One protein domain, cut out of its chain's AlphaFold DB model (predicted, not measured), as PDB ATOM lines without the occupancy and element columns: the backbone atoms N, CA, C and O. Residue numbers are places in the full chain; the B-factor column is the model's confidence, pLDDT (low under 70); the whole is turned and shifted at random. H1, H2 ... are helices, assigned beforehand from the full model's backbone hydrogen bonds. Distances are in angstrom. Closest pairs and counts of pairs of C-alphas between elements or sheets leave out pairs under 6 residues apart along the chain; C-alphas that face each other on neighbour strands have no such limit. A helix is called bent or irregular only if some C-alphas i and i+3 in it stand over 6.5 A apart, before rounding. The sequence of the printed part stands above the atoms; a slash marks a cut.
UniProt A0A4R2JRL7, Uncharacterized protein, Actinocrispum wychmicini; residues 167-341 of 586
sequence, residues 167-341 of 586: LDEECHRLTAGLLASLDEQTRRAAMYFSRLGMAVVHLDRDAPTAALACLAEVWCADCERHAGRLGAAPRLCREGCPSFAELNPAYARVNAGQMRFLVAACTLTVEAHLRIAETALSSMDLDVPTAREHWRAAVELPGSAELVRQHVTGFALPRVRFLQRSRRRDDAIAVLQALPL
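This is residues 167 to 341 of the 586 residues of an uncharacterized protein of Actinocrispum wychmicini (UniProt A0A4R2JRL7). One long helix, H8, runs as a spine through an elongated, all-helix body, with helical hairpins set along it. H3 and H4 pack on one side of it, H9 and H10a cover the other side of its later half, and the hairpin of H10b and H11 carries the length on past its last residue, while the hairpin of H1 and H2 lies toward its first residue and is joined to it through little H7. Residues 225 to 241, between H5 and H6, make a wide loop to one side. The printed part has 175 residues with eleven named helices, H1 to H11 in order along the chain, and no named strand. It is only just compact, close to loose, with a radius of gyration of the C-alphas of 18.3 A, and spans 60 by 38 by 25 A.

H1, residues 168 to 179, begins with C-alpha 168 at (190.151, 199.052, 153.216) and is 16.2 A long from first to last C-alpha. H2, residues 184 to 193, is 15.6 A long. H3 is residues 197 to 203, H4 residues 208 to 216 and H5 residues 221 to 224. After the long link come H6, residues 242 to 247, and H7, residues 249 to 252. H8, residues 257 to 282, is the longest helix, 37.0 A from C-alpha 257 at (186.491, 204.915, 167.818) to C-alpha 282 at (175.431, 239.385, 159.962). H9, residues 288 to 299, is 16.5 A long. H10, residues 305 to 325, was assigned as one helix by its hydrogen bonds but is bent, with C-alphas 314 and 317 lying 7.1 A apart; its arms are H10a, residues 305 to 314, 14.0 A, and H10b, residues 317 to 325, 12.5 A, at a shallow tilt of 30 degrees. H11, residues 329 to 336, ends with C-alpha 336 at (173.102, 239.879, 174.219).

H8 is the hub, touching five other helices. With residues 265 to 276 alone it touches H4, opposite ways at a shallow tilt of 27 degrees, the closest C-alphas being those of Pro 208 and Ala 272, 4.6 A apart. H3 and H8 only just touch, with 3 pairs of C-alphas within 8 A, the closest Leu 203 and Ala 272 at 6.8 A. H3 and H4 form a hairpin, closest at the C-alphas of Ala 199 and Ala 211, 4.1 A. H8 and H9 are a hairpin at a shallow tilt of 17 degrees, closest at the C-alphas of Ala 277 and Ala 291, 4.0 A. H10a touches H8, the same way at 27 degrees, a shallow tilt, with the C-alphas of Leu 274 and His 311 closest at 7.1 A. H10b and H11 form a hairpin at a shallow tilt of 8 degrees, closest at the C-alphas of Val 320 and Ala 332, 4.9 A. H7 and H8 touch only at the corner, at the C-alphas of Tyr 251 and Gly 257, 4.7 A, as do H6 and H7, at those of Ala 245 and Ala 252, 4.3 A. H7 also touches H1, at the C-alphas of Thr 175 and Ala 250, 5.0 A. H1 and H2 form a hairpin, closest at the C-alphas of Leu 179 and Arg 187, 4.8 A. H5 touches no helix. Every O i to N i+4 pair is within hydrogen-bond range in H1, H3, H4, H8, H9, H10a, H10b and H11, against 2 of 6 in H2, where 6 of 7 O i to N i+3 pairs are, and 1 of 2 in H6; H5 and H7 are too short for such a pair.

The C-alphas farthest apart, those of Glu 169 and Arg 327, are 60.6 A apart. The printed part has no cut. The link from H5 to H6, 17 residues, is long; the other links are tight. The mean pLDDT of the printed part is 89.9, and residues 226 to 233 are under 70.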
ATOM      1  N   LEU A 167     190.354 198.580 149.025       91.31
ATOM      2  CA  LEU A 167     191.602 199.047 149.659       91.31
ATOM      3  C   LEU A 167     191.401 199.447 151.132       91.31
ATOM      4  O   LEU A 167     191.940 200.452 151.607       91.31
ATOM      5  N   ASP A 168     190.566 198.703 151.856       88.44
ATOM      6  CA  ASP A 168     190.151 199.052 153.216       88.44
ATOM      7  C   ASP A 168     191.321 199.007 154.216       88.44
ATOM      8  O   ASP A 168     191.424 199.867 155.091       88.44
ATOM      9  N   GLU A 169     192.253 198.060 154.079       88.44
ATOM     10  CA  GLU A 169     193.465 197.968 154.914       88.44
ATOM     11  C   GLU A 169     194.385 199.182 154.735       88.44
ATOM     12  O   GLU A 169     194.854 199.788 155.703       88.44
ATOM     13  N   GLU A 170     194.615 199.576 153.488       91.12
ATOM     14  CA  GLU A 170     195.396 200.750 153.126       91.12
ATOM     15  C   GLU A 170     194.737 202.031 153.645       91.12
ATOM     16  O   GLU A 170     195.423 202.896 154.196       91.12
ATOM     17  N   CYS A 171     193.409 202.128 153.520       90.12
ATOM     18  CA  CYS A 171     192.624 203.233 154.055       90.12
ATOM     19  C   CYS A 171     192.790 203.348 155.572       90.12
ATOM     20  O   CYS A 171     193.062 204.442 156.063       90.12
ATOM     21  N   HIS A 172     192.708 202.237 156.314       88.31
ATOM     22  CA  HIS A 172     192.939 202.232 157.761       88.31
ATOM     23  C   HIS A 172     194.346 202.730 158.128       88.31
ATOM     24  O   HIS A 172     194.487 203.525 159.061       88.31
ATOM     25  N   ARG A 173     195.391 202.299 157.401       89.62
ATOM     26  CA  ARG A 173     196.775 202.766 157.632       89.62
ATOM     27  C   ARG A 173     196.914 204.269 157.376       89.62
ATOM     28  O   ARG A 173     197.496 204.975 158.199       89.62
ATOM     29  N   LEU A 174     196.342 204.764 156.277       91.19
ATOM     30  CA  LEU A 174     196.298 206.190 155.946       91.19
ATOM     31  C   LEU A 174     195.606 206.996 157.055       91.19
ATOM     32  O   LEU A 174     196.185 207.948 157.580       91.19
ATOM     33  N   THR A 175     194.384 206.621 157.437       91.75
ATOM     34  CA  THR A 175     193.590 207.391 158.403       91.75
ATOM     35  C   THR A 175     194.169 207.354 159.810       91.75
ATOM     36  O   THR A 175     194.088 208.357 160.516       91.75
ATOM     37  N   ALA A 176     194.815 206.253 160.208       89.62
ATOM     38  CA  ALA A 176     195.572 206.193 161.456       89.62
ATOM     39  C   ALA A 176     196.717 207.224 161.467       89.62
ATOM     40  O   ALA A 176     196.880 207.947 162.448       89.62
ATOM     41  N   GLY A 177     197.453 207.359 160.356       89.56
ATOM     42  CA  GLY A 177     198.496 208.379 160.197       89.56
ATOM     43  C   GLY A 177     197.969 209.821 160.173       89.56
ATOM     44  O   GLY A 177     198.648 210.727 160.653       89.56
ATOM     45  N   LEU A 178     196.755 210.049 159.656       91.38
ATOM     46  CA  LEU A 178     196.094 211.361 159.705       91.38
ATOM     47  C   LEU A 178     195.663 211.724 161.136       91.38
ATOM     48  O   LEU A 178     195.982 212.810 161.614       91.38
ATOM     49  N   LEU A 179     195.004 210.805 161.851       89.19
ATOM     50  CA  LEU A 179     194.547 211.025 163.231       89.19
ATOM     51  C   LEU A 179     195.688 211.129 164.253       89.19
ATOM     52  O   LEU A 179     195.514 211.774 165.285       89.19
ATOM     53  N   ALA A 180     196.840 210.516 163.977       88.50
ATOM     54  CA  ALA A 180     198.045 210.634 164.799       88.50
ATOM     55  C   ALA A 180     198.807 211.960 164.598       88.50
ATOM     56  O   ALA A 180     199.798 212.203 165.286       88.50
ATOM     57  N   SER A 181     198.383 212.817 163.661       89.62
ATOM     58  CA  SER A 181     199.046 214.097 163.417       89.62
ATOM     59  C   SER A 181     198.840 215.093 164.563       89.62
ATOM     60  O   SER A 181     197.795 215.121 165.216       89.62
ATOM     61  N   LEU A 182     199.842 215.949 164.781       86.88
ATOM     62  CA  LEU A 182     199.734 217.112 165.669       86.88
ATOM     63  C   LEU A 182     199.036 218.301 164.989       86.88
ATOM     64  O   LEU A 182     198.534 219.180 165.683       86.88
ATOM     65  N   ASP A 183     198.997 218.325 163.654       89.25
ATOM     66  CA  ASP A 183     198.295 219.347 162.882       89.25
ATOM     67  C   ASP A 183     196.787 219.055 162.842       89.25
ATOM     68  O   ASP A 183     196.348 218.012 162.349       89.25
ATOM     69  N   GLU A 184     195.987 219.999 163.340       86.06
ATOM     70  CA  GLU A 184     194.532 219.864 163.391       86.06
ATOM     71  C   GLU A 184     193.902 219.810 161.995       86.06
ATOM     72  O   GLU A 184     192.940 219.071 161.794       86.06
ATOM     73  N   GLN A 185     194.465 220.505 161.000       86.25
ATOM     74  CA  GLN A 185     193.941 220.450 159.635       86.25
ATOM     75  C   GLN A 185     194.112 219.042 159.040       86.25
ATOM     76  O   GLN A 185     193.174 218.490 158.458       86.25
ATOM     77  N   THR A 186     195.271 218.415 159.258       87.06
ATOM     78  CA  THR A 186     195.533 217.007 158.930       87.06
ATOM     79  C   THR A 186     194.602 216.057 159.689       87.06
ATOM     80  O   THR A 186     194.077 215.123 159.075       87.06
ATOM     81  N   ARG A 187     194.353 216.275 160.990       89.06
ATOM     82  CA  ARG A 187     193.415 215.438 161.765       89.06
ATOM     83  C   ARG A 187     191.986 215.544 161.237       89.06
ATOM     84  O   ARG A 187     191.361 214.515 160.985       89.06
ATOM     85  N   ARG A 188     191.487 216.762 160.995       89.69
ATOM     86  CA  ARG A 188     190.163 217.023 160.401       89.69
ATOM     87  C   ARG A 188     190.029 216.376 159.021       89.69
ATOM     88  O   ARG A 188     188.974 215.837 158.701       89.69
ATOM     89  N   ALA A 189     191.106 216.311 158.237       90.69
ATOM     90  CA  ALA A 189     191.107 215.635 156.940       90.69
ATOM     91  C   ALA A 189     190.883 214.105 157.019       90.69
ATOM     92  O   ALA A 189     190.435 213.509 156.040       90.69
ATOM     93  N   ALA A 190     191.094 213.459 158.176       92.50
ATOM     94  CA  ALA A 190     190.696 212.060 158.378       92.50
ATOM     95  C   ALA A 190     189.169 211.867 158.290       92.50
ATOM     96  O   ALA A 190     188.705 210.814 157.853       92.50
ATOM     97  N   MET A 191     188.379 212.894 158.636       94.94
ATOM     98  CA  MET A 191     186.912 212.847 158.588       94.94
ATOM     99  C   MET A 191     186.374 212.625 157.171       94.94
ATOM    100  O   MET A 191     185.276 212.084 157.028       94.94
ATOM    101  N   TYR A 192     187.152 212.957 156.129       95.31
ATOM    102  CA  TYR A 192     186.794 212.666 154.739       95.31
ATOM    103  C   TYR A 192     186.617 211.163 154.464       95.31
ATOM    104  O   TYR A 192     185.844 210.792 153.587       95.31
ATOM    105  N   PHE A 193     187.258 210.292 155.250       94.88
ATOM    106  CA  PHE A 193     187.139 208.830 155.168       94.88
ATOM    107  C   PHE A 193     186.141 208.285 156.211       94.88
ATOM    108  O   PHE A 193     186.375 207.268 156.868       94.88
ATOM    109  N   SER A 194     185.030 209.005 156.403       94.19
ATOM    110  CA  SER A 194     183.918 208.633 157.286       94.19
ATOM    111  C   SER A 194     182.603 209.285 156.842       94.19
ATOM    112  O   SER A 194     182.602 210.171 155.983       94.19
ATOM    113  N   ARG A 195     181.480 208.927 157.480       92.38
ATOM    114  CA  ARG A 195     180.175 209.590 157.274       92.38
ATOM    115  C   ARG A 195     180.195 211.100 157.565       92.38
ATOM    116  O   ARG A 195     179.371 211.812 157.000       92.38
ATOM    117  N   LEU A 196     181.145 211.603 158.361       95.12
ATOM    118  CA  LEU A 196     181.286 213.039 158.651       95.12
ATOM    119  C   LEU A 196     181.803 213.855 157.456       95.12
ATOM    120  O   LEU A 196     181.601 215.067 157.418       95.12
ATOM    121  N   GLY A 197     182.439 213.219 156.465       94.94
ATOM    122  CA  GLY A 197     183.094 213.912 155.353       94.94
ATOM    123  C   GLY A 197     182.167 214.845 154.568       94.94
ATOM    124  O   GLY A 197     182.577 215.942 154.196       94.94
ATOM    125  N   MET A 198     180.900 214.459 154.382       94.12
ATOM    126  CA  MET A 198     179.892 215.301 153.723       94.12
ATOM    127  C   MET A 198     179.619 216.587 154.514       94.12
ATOM    128  O   MET A 198     179.613 217.672 153.936       94.12
ATOM    129  N   ALA A 199     179.469 216.485 155.838       95.44
ATOM    130  CA  ALA A 199     179.233 217.635 156.708       95.44
ATOM    131  C   ALA A 199     180.426 218.607 156.714       95.44
ATOM    132  O   ALA A 199     180.223 219.816 156.633       95.44
ATOM    133  N   VAL A 200     181.662 218.088 156.715       95.25
ATOM    134  CA  VAL A 200     182.879 218.912 156.581       95.25
ATOM    135  C   VAL A 200     182.879 219.672 155.249       95.25
ATOM    136  O   VAL A 200     183.107 220.878 155.233       95.25
ATOM    137  N   VAL A 201     182.558 219.015 154.127       95.19
ATOM    138  CA  VAL A 201     182.501 219.684 152.813       95.19
ATOM    139  C   VAL A 201     181.380 220.724 152.736       95.19
ATOM    140  O   VAL A 201     181.569 221.755 152.091       95.19
ATOM    141  N   HIS A 202     180.241 220.500 153.396       95.38
ATOM    142  CA  HIS A 202     179.182 221.507 153.506       95.38
ATOM    143  C   HIS A 202     179.611 222.722 154.338       95.38
ATOM    144  O   HIS A 202     179.396 223.848 153.896       95.38
ATOM    145  N   LEU A 203     180.268 222.526 155.487       94.75
ATOM    146  CA  LEU A 203     180.813 223.625 156.295       94.75
ATOM    147  C   LEU A 203     181.871 224.427 155.527       94.75
ATOM    148  O   LEU A 203     181.822 225.653 155.491       94.75
ATOM    149  N   ASP A 204     182.779 223.760 154.823       92.19
ATOM    150  CA  ASP A 204     183.802 224.433 154.016       92.19
ATOM    151  C   ASP A 204     183.241 225.118 152.749       92.19
ATOM    152  O   ASP A 204     183.973 225.821 152.054       92.19
ATOM    153  N   ARG A 205     181.964 224.889 152.417       92.38
ATOM    154  CA  ARG A 205     181.197 225.589 151.368       92.38
ATOM    155  C   ARG A 205     180.224 226.633 151.937       92.38
ATOM    156  O   ARG A 205     179.406 227.157 151.190       92.38
ATOM    157  N   ASP A 206     180.302 226.892 153.240       94.75
ATOM    158  CA  ASP A 206     179.407 227.770 153.999       94.75
ATOM    159  C   ASP A 206     177.912 227.412 153.877       94.75
ATOM    160  O   ASP A 206     177.029 228.260 153.794       94.75
ATOM    161  N   ALA A 207     177.620 226.107 153.886       95.31
ATOM    162  CA  ALA A 207     176.272 225.543 153.858       95.31
ATOM    163  C   ALA A 207     175.930 224.807 155.179       95.31
ATOM    164  O   ALA A 207     175.668 223.599 155.160       95.31
ATOM    165  N   PRO A 208     175.936 225.488 156.346       96.75
ATOM    166  CA  PRO A 208     175.821 224.834 157.652       96.75
ATOM    167  C   PRO A 208     174.493 224.087 157.862       96.75
ATOM    168  O   PRO A 208     174.493 223.021 158.471       96.75
ATOM    169  N   THR A 209     173.374 224.550 157.296       95.38
ATOM    170  CA  THR A 209     172.082 223.838 157.370       95.38
ATOM    171  C   THR A 209     172.140 222.459 156.702       95.38
ATOM    172  O   THR A 209     171.604 221.485 157.227       95.38
ATOM    173  N   ALA A 210     172.845 222.343 155.573       93.88
ATOM    174  CA  ALA A 210     173.054 221.062 154.900       93.88
ATOM    175  C   ALA A 210     174.072 220.176 155.648       93.88
ATOM    176  O   ALA A 210     173.943 218.951 155.655       93.88
ATOM    177  N   ALA A 211     175.037 220.782 156.352       95.44
ATOM    178  CA  ALA A 211     175.908 220.051 157.270       95.44
ATOM    179  C   ALA A 211     175.117 219.439 158.442       95.44
ATOM    180  O   ALA A 211     175.304 218.259 158.729       95.44
ATOM    181  N   LEU A 212     174.190 220.185 159.061       94.50
ATOM    182  CA  LEU A 212     173.296 219.659 160.106       94.50
ATOM    183  C   LEU A 212     172.448 218.483 159.603       94.50
ATOM    184  O   LEU A 212     172.360 217.465 160.289       94.50
ATOM    185  N   ALA A 213     171.889 218.576 158.392       91.62
ATOM    186  CA  ALA A 213     171.151 217.471 157.778       91.62
ATOM    187  C   ALA A 213     172.024 216.207 157.625       91.62
ATOM    188  O   ALA A 213     171.595 215.112 157.980       91.62
ATOM    189  N   CYS A 214     173.284 216.354 157.198       90.88
ATOM    190  CA  CYS A 214     174.237 215.240 157.137       90.88
ATOM    191  C   CYS A 214     174.578 214.655 158.523       90.88
ATOM    192  O   CYS A 214     174.802 213.450 158.643       90.88
ATOM    193  N   LEU A 215     174.647 215.495 159.562       91.94
ATOM    194  CA  LEU A 215     175.032 215.111 160.929       91.94
ATOM    195  C   LEU A 215     173.901 214.411 161.703       91.94
ATOM    196  O   LEU A 215     174.176 213.599 162.590       91.94
ATOM    197  N   ALA A 216     172.641 214.656 161.334       85.25
ATOM    198  CA  ALA A 216     171.482 213.971 161.905       85.25
ATOM    199  C   ALA A 216     171.450 212.457 161.585       85.25
ATOM    200  O   ALA A 216     170.936 211.668 162.383       85.25
ATOM    201  N   GLU A 217     172.026 212.039 160.451       79.25
ATOM    202  CA  GLU A 217     171.911 210.681 159.887       79.25
ATOM    203  C   GLU A 217     173.270 209.965 159.744       79.25
ATOM    204  O   GLU A 217     173.570 209.303 158.744       79.25
ATOM    205  N   VAL A 218     174.134 210.077 160.755       84.69
ATOM    206  CA  VAL A 218     175.493 209.495 160.725       84.69
ATOM    207  C   VAL A 218     175.563 207.980 161.004       84.69
ATOM    208  O   VAL A 218     176.635 207.382 160.887       84.69
ATOM    209  N   TRP A 219     174.429 207.337 161.299       84.38
ATOM    210  CA  TRP A 219     174.285 205.885 161.475       84.38
ATOM    211  C   TRP A 219     174.123 205.094 160.158       84.38
ATOM    212  O   TRP A 219     174.076 205.662 159.067       84.38
ATOM    213  N   CYS A 220     174.038 203.759 160.252       86.25
ATOM    214  CA  CYS A 220     173.673 202.878 159.137       86.25
ATOM    215  C   CYS A 220     172.157 202.613 159.077       86.25
ATOM    216  O   CYS A 220     171.474 202.643 160.103       86.25
ATOM    217  N   ALA A 221     171.655 202.257 157.889       83.44
ATOM    218  CA  ALA A 221     170.233 201.993 157.638       83.44
ATOM    219  C   ALA A 221     169.633 200.876 158.522       83.44
ATOM    220  O   ALA A 221     168.450 200.908 158.855       83.44
ATOM    221  N   ASP A 222     170.429 199.890 158.946       82.50
ATOM    222  CA  ASP A 222     169.939 198.847 159.853       82.50
ATOM    223  C   ASP A 222     169.816 199.342 161.301       82.50
ATOM    224  O   ASP A 222     168.913 198.913 162.015       82.50
ATOM    225  N   CYS A 223     170.663 200.279 161.747       83.44
ATOM    226  CA  CYS A 223     170.487 200.932 163.049       83.44
ATOM    227  C   CYS A 223     169.301 201.908 163.028       83.44
ATOM    228  O   CYS A 223     168.527 201.926 163.983       83.44
ATOM    229  N   GLU A 224     169.124 202.641 161.927       80.50
ATOM    230  CA  GLU A 224     168.005 203.560 161.689       80.50
ATOM    231  C   GLU A 224     166.641 202.868 161.856       80.50
ATOM    232  O   GLU A 224     165.818 203.313 162.655       80.50
ATOM    233  N   ARG A 225     166.423 201.724 161.184       74.19
ATOM    234  CA  ARG A 225     165.166 200.948 161.266       74.19
ATOM    235  C   ARG A 225     164.774 200.525 162.684       74.19
ATOM    236  O   ARG A 225     163.605 200.237 162.924       74.19
ATOM    237  N   HIS A 226     165.734 200.448 163.603       65.75
ATOM    238  CA  HIS A 226     165.517 200.020 164.985       65.75
ATOM    239  C   HIS A 226     165.699 201.158 166.007       65.75
ATOM    240  O   HIS A 226     165.896 200.882 167.197       65.75
ATOM    241  N   ALA A 227     165.669 202.418 165.564       63.91
ATOM    242  CA  ALA A 227     165.790 203.595 166.415       63.91
ATOM    243  C   ALA A 227     164.466 204.375 166.497       63.91
ATOM    244  O   ALA A 227     163.814 204.653 165.493       63.91
ATOM    245  N   GLY A 228     164.076 204.764 167.713       59.09
ATOM    246  CA  GLY A 228     162.956 205.684 167.930       59.09
ATOM    247  C   GLY A 228     163.311 207.132 167.565       59.09
ATOM    248  O   GLY A 228     164.482 207.512 167.522       59.09
ATOM    249  N   ARG A 229     162.295 207.978 167.346       51.72
ATOM    250  CA  ARG A 229     162.491 209.425 167.143       51.72
ATOM    251  C   ARG A 229     162.866 210.111 168.465       51.72
ATOM    252  O   ARG A 229     161.981 210.369 169.273       51.72
ATOM    253  N   LEU A 230     164.143 210.450 168.658       53.12
ATOM    254  CA  LEU A 230     164.629 211.240 169.803       53.12
ATOM    255  C   LEU A 230     165.778 212.195 169.422       53.12
ATOM    256  O   LEU A 230     166.609 211.846 168.583       53.12
ATOM    257  N   GLY A 231     165.832 213.348 170.100       56.06
ATOM    258  CA  GLY A 231     167.021 214.202 170.281       56.06
ATOM    259  C   GLY A 231     167.503 215.055 169.096       56.06
ATOM    260  O   GLY A 231     167.262 214.727 167.936       56.06
ATOM    261  N   ALA A 232     168.234 216.128 169.432       61.53
ATOM    262  CA  ALA A 232     168.970 216.998 168.502       61.53
ATOM    263  C   ALA A 232     170.447 216.584 168.298       61.53
ATOM    264  O   ALA A 232     171.127 217.115 167.426       61.53
ATOM    265  N   ALA A 233     170.958 215.639 169.096       69.69
ATOM    266  CA  ALA A 233     172.342 215.171 169.010       69.69
ATOM    267  C   ALA A 233     172.576 214.217 167.814       69.69
ATOM    268  O   ALA A 233     171.665 213.460 167.460       69.69
ATOM    269  N   PRO A 234     173.798 214.174 167.237       79.06
ATOM    270  CA  PRO A 234     174.164 213.219 166.190       79.06
ATOM    271  C   PRO A 234     173.949 211.766 166.615       79.06
ATOM    272  O   PRO A 234     174.332 211.349 167.712       79.06
ATOM    273  N   ARG A 235     173.349 210.970 165.730       80.56
ATOM    274  CA  ARG A 235     172.875 209.620 166.052       80.56
ATOM    275  C   ARG A 235     173.813 208.541 165.522       80.56
ATOM    276  O   ARG A 235     174.038 208.437 164.320       80.56
ATOM    277  N   LEU A 236     174.342 207.715 166.422       81.50
ATOM    278  CA  LEU A 236     175.328 206.680 166.101       81.50
ATOM    279  C   LEU A 236     174.702 205.341 165.701       81.50
ATOM    280  O   LEU A 236     173.572 205.014 166.068       81.50
ATOM    281  N   CYS A 237     175.500 204.508 165.031       84.81
ATOM    282  CA  CYS A 237     175.269 203.067 165.037       84.81
ATOM    283  C   CYS A 237     175.334 202.515 166.472       84.81
ATOM    284  O   CYS A 237     176.057 203.045 167.315       84.81
ATOM    285  N   ARG A 238     174.644 201.397 166.723       85.06
ATOM    286  CA  ARG A 238     174.751 200.653 167.988       85.06
ATOM    287  C   ARG A 238     176.197 200.217 168.263       85.06
ATOM    288  O   ARG A 238     176.991 200.018 167.335       85.06
ATOM    289  N   GLU A 239     176.518 200.026 169.537       83.00
ATOM    290  CA  GLU A 239     177.794 199.441 169.948       83.00
ATOM    291  C   GLU A 239     177.981 198.059 169.297       83.00
ATOM    292  O   GLU A 239     177.026 197.293 169.151       83.00
ATOM    293  N   GLY A 240     179.188 197.782 168.799       82.56
ATOM    294  CA  GLY A 240     179.494 196.547 168.065       82.56
ATOM    295  C   GLY A 240     178.872 196.418 166.662       82.56
ATOM    296  O   GLY A 240     179.019 195.369 166.039       82.56
ATOM    297  N   CYS A 241     178.192 197.441 166.126       87.19
ATOM    298  CA  CYS A 241     177.609 197.384 164.780       87.19
ATOM    299  C   CYS A 241     178.690 197.164 163.693       87.19
ATOM    300  O   CYS A 241     179.552 198.033 163.528       87.19
ATOM    301  N   PRO A 242     178.629 196.084 162.884       85.75
ATOM    302  CA  PRO A 242     179.662 195.785 161.886       85.75
ATOM    303  C   PRO A 242     179.736 196.855 160.786       85.75
ATOM    304  O   PRO A 242     180.825 197.263 160.384       85.75
ATOM    305  N   SER A 243     178.589 197.403 160.371       89.56
ATOM    306  CA  SER A 243     178.513 198.483 159.379       89.56
ATOM    307  C   SER A 243     179.159 199.791 159.851       89.56
ATOM    308  O   SER A 243     179.441 200.653 159.024       89.56
ATOM    309  N   PHE A 244     179.404 199.984 161.158       90.44
ATOM    310  CA  PHE A 244     180.103 201.182 161.632       90.44
ATOM    311  C   PHE A 244     181.532 201.245 161.081       90.44
ATOM    312  O   PHE A 244     181.957 202.317 160.653       90.44
ATOM    313  N   ALA A 245     182.245 200.114 161.063       87.31
ATOM    314  CA  ALA A 245     183.618 200.044 160.573       87.31
ATOM    315  C   ALA A 245     183.690 200.317 159.061       87.31
ATOM    316  O   ALA A 245     184.470 201.158 158.624       87.31
ATOM    317  N   GLU A 246     182.810 199.683 158.280       86.25
ATOM    318  CA  GLU A 246     182.717 199.864 156.823       86.25
ATOM    319  C   GLU A 246     182.347 201.306 156.426       86.25
ATOM    320  O   GLU A 246     182.853 201.857 155.448       86.25
ATOM    321  N   LEU A 247     181.444 201.954 157.168       88.25
ATOM    322  CA  LEU A 247     181.017 203.327 156.880       88.25
ATOM    323  C   LEU A 247     181.986 204.389 157.414       88.25
ATOM    324  O   LEU A 247     181.999 205.504 156.891       88.25
ATOM    325  N   ASN A 248     182.797 204.055 158.422       91.44
ATOM    326  CA  ASN A 248     183.719 204.981 159.073       91.44
ATOM    327  C   ASN A 248     185.148 204.414 159.221       91.44
ATOM    328  O   ASN A 248     185.636 204.340 160.355       91.44
ATOM    329  N   PRO A 249     185.856 204.078 158.116       89.94
ATOM    330  CA  PRO A 249     187.236 203.580 158.156       89.94
ATOM    331  C   PRO A 249     188.166 204.401 159.054       89.94
ATOM    332  O   PRO A 249     188.928 203.836 159.836       89.94
ATOM    333  N   ALA A 250     188.035 205.734 159.039       91.88
ATOM    334  CA  ALA A 250     188.845 206.610 159.884       91.88
ATOM    335  C   ALA A 250     188.756 206.312 161.392       91.88
ATOM    336  O   ALA A 250     189.713 206.560 162.119       91.88
ATOM    337  N   TYR A 251     187.643 205.749 161.863       91.69
ATOM    338  CA  TYR A 251     187.376 205.486 163.278       91.69
ATOM    339  C   TYR A 251     187.323 203.988 163.614       91.69
ATOM    340  O   TYR A 251     187.386 203.631 164.788       91.69
ATOM    341  N   ALA A 252     187.249 203.113 162.608       88.50
ATOM    342  CA  ALA A 252     187.007 201.677 162.751       88.50
ATOM    343  C   ALA A 252     188.017 200.939 163.650       88.50
ATOM    344  O   ALA A 252     187.634 200.040 164.395       88.50
ATOM    345  N   ARG A 253     189.300 201.323 163.592       86.31
ATOM    346  CA  ARG A 253     190.408 200.692 164.344       86.31
ATOM    347  C   ARG A 253     191.008 201.581 165.430       86.31
ATOM    348  O   ARG A 253     192.104 201.322 165.919       86.31
ATOM    349  N   VAL A 254     190.315 202.655 165.792       88.31
ATOM    350  CA  VAL A 254     190.781 203.594 166.813       88.31
ATOM    351  C   VAL A 254     190.224 203.172 168.169       88.31
ATOM    352  O   VAL A 254     189.040 202.860 168.286       88.31
ATOM    353  N   ASN A 255     191.050 203.202 169.218       87.12
ATOM    354  CA  ASN A 255     190.586 202.956 170.588       87.12
ATOM    355  C   ASN A 255     189.462 203.943 170.953       87.12
ATOM    356  O   ASN A 255     189.632 205.160 170.826       87.12
ATOM    357  N   ALA A 256     188.317 203.405 171.389       88.69
ATOM    358  CA  ALA A 256     187.060 204.137 171.571       88.69
ATOM    359  C   ALA A 256     186.594 204.902 170.306       88.69
ATOM    360  O   ALA A 256     186.083 206.020 170.387       88.69
ATOM    361  N   GLY A 257     186.768 204.303 169.122       89.75
ATOM    362  CA  GLY A 257     186.491 204.915 167.818       89.75
ATOM    363  C   GLY A 257     185.078 205.477 167.659       89.75
ATOM    364  O   GLY A 257     184.933 206.597 167.178       89.75
ATOM    365  N   GLN A 258     184.048 204.772 168.143       90.00
ATOM    366  CA  GLN A 258     182.663 205.270 168.148       90.00
ATOM    367  C   GLN A 258     182.491 206.537 169.008       90.00
ATOM    368  O   GLN A 258     181.826 207.478 168.582       90.00
ATOM    369  N   MET A 259     183.149 206.617 170.170       89.50
ATOM    370  CA  MET A 259     183.118 207.818 171.018       89.50
ATOM    371  C   MET A 259     183.898 208.979 170.397       89.50
ATOM    372  O   MET A 259     183.432 210.113 170.422       89.50
ATOM    373  N   ARG A 260     185.056 208.715 169.778       91.31
ATOM    374  CA  ARG A 260     185.816 209.743 169.039       91.31
ATOM    375  C   ARG A 260     185.048 210.263 167.823       91.31
ATOM    376  O   ARG A 260     185.112 211.453 167.530       91.31
ATOM    377  N   PHE A 261     184.311 209.387 167.144       92.69
ATOM    378  CA  PHE A 261     183.401 209.751 166.063       92.69
ATOM    379  C   PHE A 261     182.255 210.632 166.573       92.69
ATOM    380  O   PHE A 261     181.978 211.662 165.967       92.69
ATOM    381  N   LEU A 262     181.639 210.282 167.711       90.62
ATOM    382  CA  LEU A 262     180.597 211.100 168.340       90.62
ATOM    383  C   LEU A 262     181.105 212.494 168.707       90.62
ATOM    384  O   LEU A 262     180.452 213.474 168.373       90.62
ATOM    385  N   VAL A 263     182.270 212.588 169.356       91.31
ATOM    386  CA  VAL A 263     182.873 213.881 169.715       91.31
ATOM    387  C   VAL A 263     183.084 214.730 168.461       91.31
ATOM    388  O   VAL A 263     182.624 215.864 168.428       91.31
ATOM    389  N   ALA A 264     183.668 214.165 167.399       93.06
ATOM    390  CA  ALA A 264     183.837 214.864 166.124       93.06
ATOM    391  C   ALA A 264     182.496 215.295 165.491       93.06
ATOM    392  O   ALA A 264     182.387 216.411 164.988       93.06
ATOM    393  N   ALA A 265     181.462 214.452 165.549       94.25
ATOM    394  CA  ALA A 265     180.126 214.793 165.068       94.25
ATOM    395  C   ALA A 265     179.514 215.958 165.869       94.25
ATOM    396  O   ALA A 265     179.000 216.905 165.273       94.25
ATOM    397  N   CYS A 266     179.615 215.936 167.202       92.81
ATOM    398  CA  CYS A 266     179.172 217.027 168.071       92.81
ATOM    399  C   CYS A 266     179.935 218.326 167.774       92.81
ATOM    400  O   CYS A 266     179.300 219.360 167.599       92.81
ATOM    401  N   THR A 267     181.264 218.276 167.621       93.81
ATOM    402  CA  THR A 267     182.102 219.424 167.227       93.81
ATOM    403  C   THR A 267     181.616 220.067 165.924       93.81
ATOM    404  O   THR A 267     181.414 221.280 165.885       93.81
ATOM    405  N   LEU A 268     181.361 219.274 164.876       95.31
ATOM    406  CA  LEU A 268     180.843 219.785 163.597       95.31
ATOM    407  C   LEU A 268     179.403 220.317 163.709       95.31
ATOM    408  O   LEU A 268     179.045 221.264 163.015       95.31
ATOM    409  N   THR A 269     178.582 219.735 164.589       95.56
ATOM    410  CA  THR A 269     177.196 220.179 164.829       95.56
ATOM    411  C   THR A 269     177.176 221.529 165.551       95.56
ATOM    412  O   THR A 269     176.432 222.427 165.158       95.56
ATOM    413  N   VAL A 270     178.056 221.716 166.542       95.25
ATOM    414  CA  VAL A 270     178.298 223.012 167.194       95.25
ATOM    415  C   VAL A 270     178.798 224.035 166.171       95.25
ATOM    416  O   VAL A 270     178.209 225.105 166.073       95.25
ATOM    417  N   GLU A 271     179.815 223.711 165.362       96.00
ATOM    418  CA  GLU A 271     180.320 224.617 164.313       96.00
ATOM    419  C   GLU A 271     179.201 225.054 163.350       96.00
ATOM    420  O   GLU A 271     179.066 226.242 163.056       96.00
ATOM    421  N   ALA A 272     178.355 224.120 162.906       97.25
ATOM    422  CA  ALA A 272     177.233 224.418 162.023       97.25
ATOM    423  C   ALA A 272     176.200 225.354 162.674       97.25
ATOM    424  O   ALA A 272     175.821 226.357 162.069       97.25
ATOM    425  N   HIS A 273     175.783 225.083 163.914       96.81
ATOM    426  CA  HIS A 273     174.866 225.961 164.644       96.81
ATOM    427  C   HIS A 273     175.438 227.367 164.861       96.81
ATOM    428  O   HIS A 273     174.733 228.356 164.646       96.81
ATOM    429  N   LEU A 274     176.718 227.471 165.232       96.75
ATOM    430  CA  LEU A 274     177.389 228.755 165.436       96.75
ATOM    431  C   LEU A 274     177.458 229.573 164.138       96.75
ATOM    432  O   LEU A 274     177.191 230.772 164.177       96.75
ATOM    433  N   ARG A 275     177.711 228.940 162.983       97.31
ATOM    434  CA  ARG A 275     177.676 229.626 161.680       97.31
ATOM    435  C   ARG A 275     176.282 230.098 161.275       97.31
ATOM    436  O   ARG A 275     176.168 231.199 160.754       97.31
ATOM    437  N   ILE A 276     175.215 229.334 161.536       97.25
ATOM    438  CA  ILE A 276     173.852 229.815 161.227       97.25
ATOM    439  C   ILE A 276     173.509 231.028 162.103       97.25
ATOM    440  O   ILE A 276     172.975 232.015 161.597       97.25
ATOM    441  N   ALA A 277     173.875 231.002 163.391       96.19
ATOM    442  CA  ALA A 277     173.740 232.167 164.265       96.19
ATOM    443  C   ALA A 277     174.587 233.360 163.775       96.19
ATOM    444  O   ALA A 277     174.127 234.501 163.822       96.19
ATOM    445  N   GLU A 278     175.786 233.113 163.239       96.12
ATOM    446  CA  GLU A 278     176.628 234.135 162.608       96.12
ATOM    447  C   GLU A 278     175.940 234.788 161.402       96.12
ATOM    448  O   GLU A 278     175.854 236.017 161.325       96.12
ATOM    449  N   THR A 279     175.391 233.982 160.487       96.06
ATOM    450  CA  THR A 279     174.651 234.452 159.308       96.06
ATOM    451  C   THR A 279     173.423 235.271 159.716       96.06
ATOM    452  O   THR A 279     173.244 236.391 159.230       96.06
ATOM    453  N   ALA A 280     172.632 234.759 160.664       96.00
ATOM    454  CA  ALA A 280     171.424 235.394 161.197       96.00
ATOM    455  C   ALA A 280     171.689 236.754 161.876       96.00
ATOM    456  O   ALA A 280     170.808 237.613 161.928       96.00
ATOM    457  N   LEU A 281     172.907 236.976 162.379       96.00
ATOM    458  CA  LEU A 281     173.321 238.240 162.994       96.00
ATOM    459  C   LEU A 281     174.162 239.133 162.078       96.00
ATOM    460  O   LEU A 281     174.368 240.304 162.409       96.00
ATOM    461  N   SER A 282     174.650 238.624 160.948       93.56
ATOM    462  CA  SER A 282     175.431 239.385 159.962       93.56
ATOM    463  C   SER A 282     174.556 240.145 158.965       93.56
ATOM    464  O   SER A 282     175.000 241.151 158.405       93.56
ATOM    465  N   SER A 283     173.304 239.720 158.788       86.75
ATOM    466  CA  SER A 283     172.285 240.413 157.998       86.75
ATOM    467  C   SER A 283     172.061 241.870 158.441       86.75
ATOM    468  O   SER A 283     172.400 242.291 159.554       86.75
ATOM    469  N   MET A 284     171.497 242.677 157.536       84.06
ATOM    470  CA  MET A 284     171.124 244.069 157.826       84.06
ATOM    471  C   MET A 284     169.960 244.129 158.829       84.06
ATOM    472  O   MET A 284     170.028 244.866 159.822       84.06
ATOM    473  N   ASP A 285     168.955 243.285 158.584       89.19
ATOM    474  CA  ASP A 285     167.828 242.985 159.461       89.19
ATOM    475  C   ASP A 285     168.175 241.736 160.281       89.19
ATOM    476  O   ASP A 285     168.331 240.649 159.727       89.19
ATOM    477  N   LEU A 286     168.387 241.903 161.588       93.06
ATOM    478  CA  LEU A 286     168.923 240.856 162.464       93.06
ATOM    479  C   LEU A 286     167.863 239.796 162.783       93.06
ATOM    480  O   LEU A 286     166.841 240.112 163.394       93.06
ATOM    481  N   ASP A 287     168.158 238.531 162.499       96.25
ATOM    482  CA  ASP A 287     167.339 237.397 162.935       96.25
ATOM    483  C   ASP A 287     167.832 236.862 164.293       96.25
ATOM    484  O   ASP A 287     168.442 235.801 164.441       96.25
ATOM    485  N   VAL A 288     167.580 237.670 165.323       96.31
ATOM    486  CA  VAL A 288     167.880 237.332 166.721       96.31
ATOM    487  C   VAL A 288     167.153 236.055 167.202       96.31
ATOM    488  O   VAL A 288     167.771 235.295 167.955       96.31
ATOM    489  N   PRO A 289     165.888 235.765 166.814       96.12
ATOM    490  CA  PRO A 289     165.235 234.490 167.126       96.12
ATOM    491  C   PRO A 289     166.004 233.255 166.634       96.12
ATOM    492  O   PRO A 289     166.306 232.386 167.454       96.12
ATOM    493  N   THR A 290     166.390 233.203 165.354       95.81
ATOM    494  CA  THR A 290     167.154 232.077 164.781       95.81
ATOM    495  C   THR A 290     168.537 231.945 165.425       95.81
ATOM    496  O   THR A 290     168.970 230.839 165.759       95.81
ATOM    497  N   ALA A 291     169.219 233.066 165.696       96.31
ATOM    498  CA  ALA A 291     170.496 233.046 166.413       96.31
ATOM    499  C   ALA A 291     170.361 232.452 167.829       96.31
ATOM    500  O   ALA A 291     171.171 231.618 168.233       96.31
ATOM    501  N   ARG A 292     169.301 232.820 168.569       95.25
ATOM    502  CA  ARG A 292     168.996 232.267 169.901       95.25
ATOM    503  C   ARG A 292     168.736 230.761 169.855       95.25
ATOM    504  O   ARG A 292     169.192 230.047 170.747       95.25
ATOM    505  N   GLU A 293     167.974 230.289 168.871       95.00
ATOM    506  CA  GLU A 293     167.659 228.864 168.716       95.00
ATOM    507  C   GLU A 293     168.932 228.041 168.500       95.00
ATOM    508  O   GLU A 293     169.193 227.089 169.238       95.00
ATOM    509  N   HIS A 294     169.780 228.454 167.557       94.50
ATOM    510  CA  HIS A 294     171.005 227.719 167.257       94.50
ATOM    511  C   HIS A 294     172.080 227.845 168.338       94.50
ATOM    512  O   HIS A 294     172.773 226.864 168.602       94.50
ATOM    513  N   TRP A 295     172.187 228.974 169.047       94.69
ATOM    514  CA  TRP A 295     173.059 229.045 170.224       94.69
ATOM    515  C   TRP A 295     172.625 228.092 171.340       94.69
ATOM    516  O   TRP A 295     173.492 227.470 171.952       94.69
ATOM    517  N   ARG A 296     171.316 227.916 171.581       92.38
ATOM    518  CA  ARG A 296     170.807 226.918 172.543       92.38
ATOM    519  C   ARG A 296     171.138 225.491 172.111       92.38
ATOM    520  O   ARG A 296     171.745 224.760 172.886       92.38
ATOM    521  N   ALA A 297     170.838 225.142 170.860       91.69
ATOM    522  CA  ALA A 297     171.179 223.832 170.306       91.69
ATOM    523  C   ALA A 297     172.695 223.542 170.367       91.69
ATOM    524  O   ALA A 297     173.099 222.406 170.600       91.69
ATOM    525  N   ALA A 298     173.543 224.568 170.224       92.81
ATOM    526  CA  ALA A 298     174.986 224.438 170.386       92.81
ATOM    527  C   ALA A 298     175.413 224.149 171.839       92.81
ATOM    528  O   ALA A 298     176.222 223.246 172.042       92.81
ATOM    529  N   VAL A 299     174.895 224.865 172.853       90.94
ATOM    530  CA  VAL A 299     175.292 224.615 174.260       90.94
ATOM    531  C   VAL A 299     174.759 223.296 174.824       90.94
ATOM    532  O   VAL A 299     175.408 222.718 175.690       90.94
ATOM    533  N   GLU A 300     173.648 222.770 174.303       89.75
ATOM    534  CA  GLU A 300     173.124 221.445 174.680       89.75
ATOM    535  C   GLU A 300     174.045 220.275 174.267       89.75
ATOM    536  O   GLU A 300     173.909 219.162 174.785       89.75
ATOM    537  N   LEU A 301     175.001 220.496 173.356       88.56
ATOM    538  CA  LEU A 301     175.906 219.454 172.866       88.56
ATOM    539  C   LEU A 301     177.142 219.262 173.772       88.56
ATOM    540  O   LEU A 301     177.768 220.242 174.186       88.56
ATOM    541  N   PRO A 302     177.578 218.009 174.031       85.62
ATOM    542  CA  PRO A 302     178.778 217.736 174.822       85.62
ATOM    543  C   PRO A 302     180.046 218.371 174.233       85.62
ATOM    544  O   PRO A 302     180.330 218.226 173.045       85.62
ATOM    545  N   GLY A 303     180.844 219.026 175.082       84.62
ATOM    546  CA  GLY A 303     182.121 219.642 174.689       84.62
ATOM    547  C   GLY A 303     182.003 220.976 173.937       84.62
ATOM    548  O   GLY A 303     183.010 221.489 173.460       84.62
ATOM    549  N   SER A 304     180.804 221.554 173.845       89.75
ATOM    550  CA  SER A 304     180.524 222.809 173.130       89.75
ATOM    551  C   SER A 304     181.169 224.064 173.736       89.75
ATOM    552  O   SER A 304     181.470 225.002 172.998       89.75
ATOM    553  N   ALA A 305     181.396 224.083 175.055       87.75
ATOM    554  CA  ALA A 305     181.708 225.287 175.831       87.75
ATOM    555  C   ALA A 305     182.837 226.158 175.247       87.75
ATOM    556  O   ALA A 305     182.675 227.371 175.137       87.75
ATOM    557  N   GLU A 306     183.953 225.556 174.826       89.62
ATOM    558  CA  GLU A 306     185.092 226.306 174.279       89.62
ATOM    559  C   GLU A 306     184.795 226.899 172.892       89.62
ATOM    560  O   GLU A 306     185.119 228.056 172.644       89.62
ATOM    561  N   LEU A 307     184.104 226.170 172.009       90.81
ATOM    562  CA  LEU A 307     183.700 226.693 170.695       90.81
ATOM    563  C   LEU A 307     182.681 227.830 170.829       90.81
ATOM    564  O   LEU A 307     182.784 228.843 170.138       90.81
ATOM    565  N   VAL A 308     181.719 227.688 171.745       91.94
ATOM    566  CA  VAL A 308     180.745 228.746 172.042       91.94
ATOM    567  C   VAL A 308     181.466 229.973 172.611       91.94
ATOM    568  O   VAL A 308     181.240 231.080 172.126       91.94
ATOM    569  N   ARG A 309     182.400 229.801 173.560       90.44
ATOM    570  CA  ARG A 309     183.226 230.892 174.114       90.44
ATOM    571  C   ARG A 309     184.046 231.606 173.030       90.44
ATOM    572  O   ARG A 309     184.070 232.842 172.990       90.44
ATOM    573  N   GLN A 310     184.681 230.853 172.131       92.06
ATOM    574  CA  GLN A 310     185.438 231.395 170.999       92.06
ATOM    575  C   GLN A 310     184.542 232.192 170.044       92.06
ATOM    576  O   GLN A 310     184.907 233.300 169.660       92.06
ATOM    577  N   HIS A 311     183.343 231.700 169.720       94.19
ATOM    578  CA  HIS A 311     182.385 232.419 168.875       94.19
ATOM    579  C   HIS A 311     181.818 233.681 169.557       94.19
ATOM    580  O   HIS A 311     181.682 234.726 168.917       94.19
ATOM    581  N   VAL A 312     181.546 233.644 170.868       92.62
ATOM    582  CA  VAL A 312     181.097 234.831 171.617       92.62
ATOM    583  C   VAL A 312     182.166 235.927 171.612       92.62
ATOM    584  O   VAL A 312     181.854 237.084 171.320       92.62
ATOM    585  N   THR A 313     183.426 235.565 171.865       93.00
ATOM    586  CA  THR A 313     184.568 236.496 171.842       93.00
ATOM    587  C   THR A 313     184.892 236.990 170.430       93.00
ATOM    588  O   THR A 313     185.112 238.185 170.228       93.00
ATOM    589  N   GLY A 314     184.933 236.079 169.455       94.75
ATOM    590  CA  GLY A 314     185.376 236.342 168.086       94.75
ATOM    591  C   GLY A 314     184.339 237.039 167.206       94.75
ATOM    592  O   GLY A 314     184.722 237.798 166.319       94.75
ATOM    593  N   PHE A 315     183.044 236.837 167.471       95.75
ATOM    594  CA  PHE A 315     181.961 237.373 166.645       95.75
ATOM    595  C   PHE A 315     180.902 238.149 167.442       95.75
ATOM    596  O   PHE A 315     180.681 239.332 167.167       95.75
ATOM    597  N   ALA A 316     180.257 237.535 168.443       95.38
ATOM    598  CA  ALA A 316     179.064 238.127 169.061       95.38
ATOM    599  C   ALA A 316     179.360 239.456 169.788       95.38
ATOM    600  O   ALA A 316     178.678 240.457 169.556       95.38
ATOM    601  N   LEU A 317     180.410 239.507 170.616       95.19
ATOM    602  CA  LEU A 317     180.838 240.732 171.304       95.19
ATOM    603  C   LEU A 317     181.312 241.826 170.319       95.19
ATOM    604  O   LEU A 317     180.845 242.964 170.433       95.19
ATOM    605  N   PRO A 318     182.160 241.543 169.308       96.69
ATOM    606  CA  PRO A 318     182.444 242.479 168.217       96.69
ATOM    607  C   PRO A 318     181.195 243.023 167.507       96.69
ATOM    608  O   PRO A 318     181.104 244.236 167.292       96.69
ATOM    609  N   ARG A 319     180.202 242.174 167.200       96.31
ATOM    610  CA  ARG A 319     178.943 242.586 166.555       96.31
ATOM    611  C   ARG A 319     178.112 243.506 167.453       96.31
ATOM    612  O   ARG A 319     177.629 244.534 166.981       96.31
ATOM    613  N   VAL A 320     178.022 243.211 168.748       96.69
ATOM    614  CA  VAL A 320     177.395 244.082 169.761       96.69
ATOM    615  C   VAL A 320     178.089 245.447 169.821       96.69
ATOM    616  O   VAL A 320     177.420 246.479 169.743       96.69
ATOM    617  N   ARG A 321     179.429 245.479 169.876       96.31
ATOM    618  CA  ARG A 321     180.220 246.727 169.873       96.31
ATOM    619  C   ARG A 321     180.017 247.537 168.582       96.31
ATOM    620  O   ARG A 321     179.990 248.767 168.629       96.31
ATOM    621  N   PHE A 322     179.847 246.879 167.433       96.31
ATOM    622  CA  PHE A 322     179.480 247.536 166.173       96.31
ATOM    623  C   PHE A 322     178.083 248.174 166.252       96.31
ATOM    624  O   PHE A 322     177.952 249.370 166.000       96.31
ATOM    625  N   LEU A 323     177.065 247.422 166.687       95.94
ATOM    626  CA  LEU A 323     175.688 247.916 166.832       95.94
ATOM    627  C   LEU A 323     175.604 249.121 167.786       95.94
ATOM    628  O   LEU A 323     174.945 250.114 167.471       95.94
ATOM    629  N   GLN A 324     176.347 249.090 168.899       94.69
ATOM    630  CA  GLN A 324     176.496 250.225 169.819       94.69
ATOM    631  C   GLN A 324     177.039 251.484 169.122       94.69
ATOM    632  O   GLN A 324     176.441 252.556 169.244       94.69
ATOM    633  N   ARG A 325     178.140 251.373 168.361       95.94
ATOM    634  CA  ARG A 325     178.725 252.501 167.603       95.94
ATOM    635  C   ARG A 325     177.760 253.042 166.546       95.94
ATOM    636  O   ARG A 325     177.661 254.253 166.374       95.94
ATOM    637  N   SER A 326     176.999 252.159 165.903       95.19
ATOM    638  CA  SER A 326     175.940 252.494 164.942       95.19
ATOM    639  C   SER A 326     174.654 253.035 165.586       95.19
ATOM    640  O   SER A 326     173.664 253.219 164.884       95.19
ATOM    641  N   ARG A 327     174.636 253.282 166.907       94.25
ATOM    642  CA  ARG A 327     173.468 253.728 167.699       94.25
ATOM    643  C   ARG A 327     172.266 252.764 167.685       94.25
ATOM    644  O   ARG A 327     171.202 253.108 168.194       94.25
ATOM    645  N   ARG A 328     172.442 251.531 167.200       95.06
ATOM    646  CA  ARG A 328     171.447 250.445 167.196       95.06
ATOM    647  C   ARG A 328     171.416 249.756 168.572       95.06
ATOM    648  O   ARG A 328     171.833 248.609 168.723       95.06
ATOM    649  N   ARG A 329     171.004 250.489 169.618       95.69
ATOM    650  CA  ARG A 329     171.107 250.018 171.017       95.69
ATOM    651  C   ARG A 329     170.188 248.833 171.320       95.69
ATOM    652  O   ARG A 329     170.628 247.891 171.971       95.69
ATOM    653  N   ASP A 330     168.939 248.880 170.861       95.88
ATOM    654  CA  ASP A 330     167.966 247.808 171.110       95.88
ATOM    655  C   ASP A 330     168.386 246.489 170.457       95.88
ATOM    656  O   ASP A 330     168.286 245.440 171.087       95.88
ATOM    657  N   ASP A 331     168.976 246.557 169.266       96.62
ATOM    658  CA  ASP A 331     169.578 245.411 168.584       96.62
ATOM    659  C   ASP A 331     170.754 244.817 169.371       96.62
ATOM    660  O   ASP A 331     170.836 243.606 169.562       96.62
ATOM    661  N   ALA A 332     171.653 245.664 169.887       97.12
ATOM    662  CA  ALA A 332     172.762 245.219 170.732       97.12
ATOM    663  C   ALA A 332     172.269 244.530 172.022       97.12
ATOM    664  O   ALA A 332     172.850 243.532 172.450       97.12
ATOM    665  N   ILE A 333     171.177 245.026 172.616       97.19
ATOM    666  CA  ILE A 333     170.503 244.387 173.757       97.19
ATOM    667  C   ILE A 333     169.893 243.046 173.334       97.19
ATOM    668  O   ILE A 333     170.096 242.053 174.029       97.19
ATOM    669  N   ALA A 334     169.188 242.993 172.202       96.12
ATOM    670  CA  ALA A 334     168.527 241.786 171.712       96.12
ATOM    671  C   ALA A 334     169.525 240.645 171.443       96.12
ATOM    672  O   ALA A 334     169.283 239.517 171.869       96.12
ATOM    673  N   VAL A 335     170.676 240.947 170.827       96.56
ATOM    674  CA  VAL A 335     171.771 239.985 170.608       96.56
ATOM    675  C   VAL A 335     172.319 239.448 171.935       96.56
ATOM    676  O   VAL A 335     172.410 238.236 172.116       96.56
ATOM    677  N   LEU A 336     172.622 240.318 172.903       95.69
ATOM    678  CA  LEU A 336     173.102 239.879 174.219       95.69
ATOM    679  C   LEU A 336     172.044 239.086 175.009       95.69
ATOM    680  O   LEU A 336     172.393 238.162 175.733       95.69
ATOM    681  N   GLN A 337     170.755 239.399 174.849       93.81
ATOM    682  CA  GLN A 337     169.636 238.629 175.412       93.81
ATOM    683  C   GLN A 337     169.348 237.318 174.658       93.81
ATOM    684  O   GLN A 337     168.483 236.544 175.077       93.81
ATOM    685  N   ALA A 338     169.974 237.081 173.505       93.25
ATOM    686  CA  ALA A 338     169.878 235.824 172.770       93.25
ATOM    687  C   ALA A 338     170.975 234.827 173.152       93.25
ATOM    688  O   ALA A 338     170.739 233.624 173.048       93.25
ATOM    689  N   LEU A 339     172.117 235.314 173.645       91.75
ATOM    690  CA  LEU A 339     173.164 234.474 174.215       91.75
ATOM    691  C   LEU A 339     172.630 233.653 175.409       91.75
ATOM    692  O   LEU A 339     171.793 234.153 176.168       91.75
ATOM    693  N   PRO A 340     173.130 232.420 175.621       83.25
ATOM    694  CA  PRO A 340     172.793 231.589 176.776       83.25
ATOM    695  C   PRO A 340     173.527 232.084 178.037       83.25
ATOM    696  O   PRO A 340     174.379 231.401 178.592       83.25
ATOM    697  N   LEU A 341     173.223 233.314 178.464       74.31
ATOM    698  CA  LEU A 341     173.751 233.918 179.688       74.31
ATOM    699  C   LEU A 341     172.901 233.475 180.885       74.31
ATOM    700  O   LEU A 341     171.829 234.037 181.130       74.31
TER     701      LEU A 341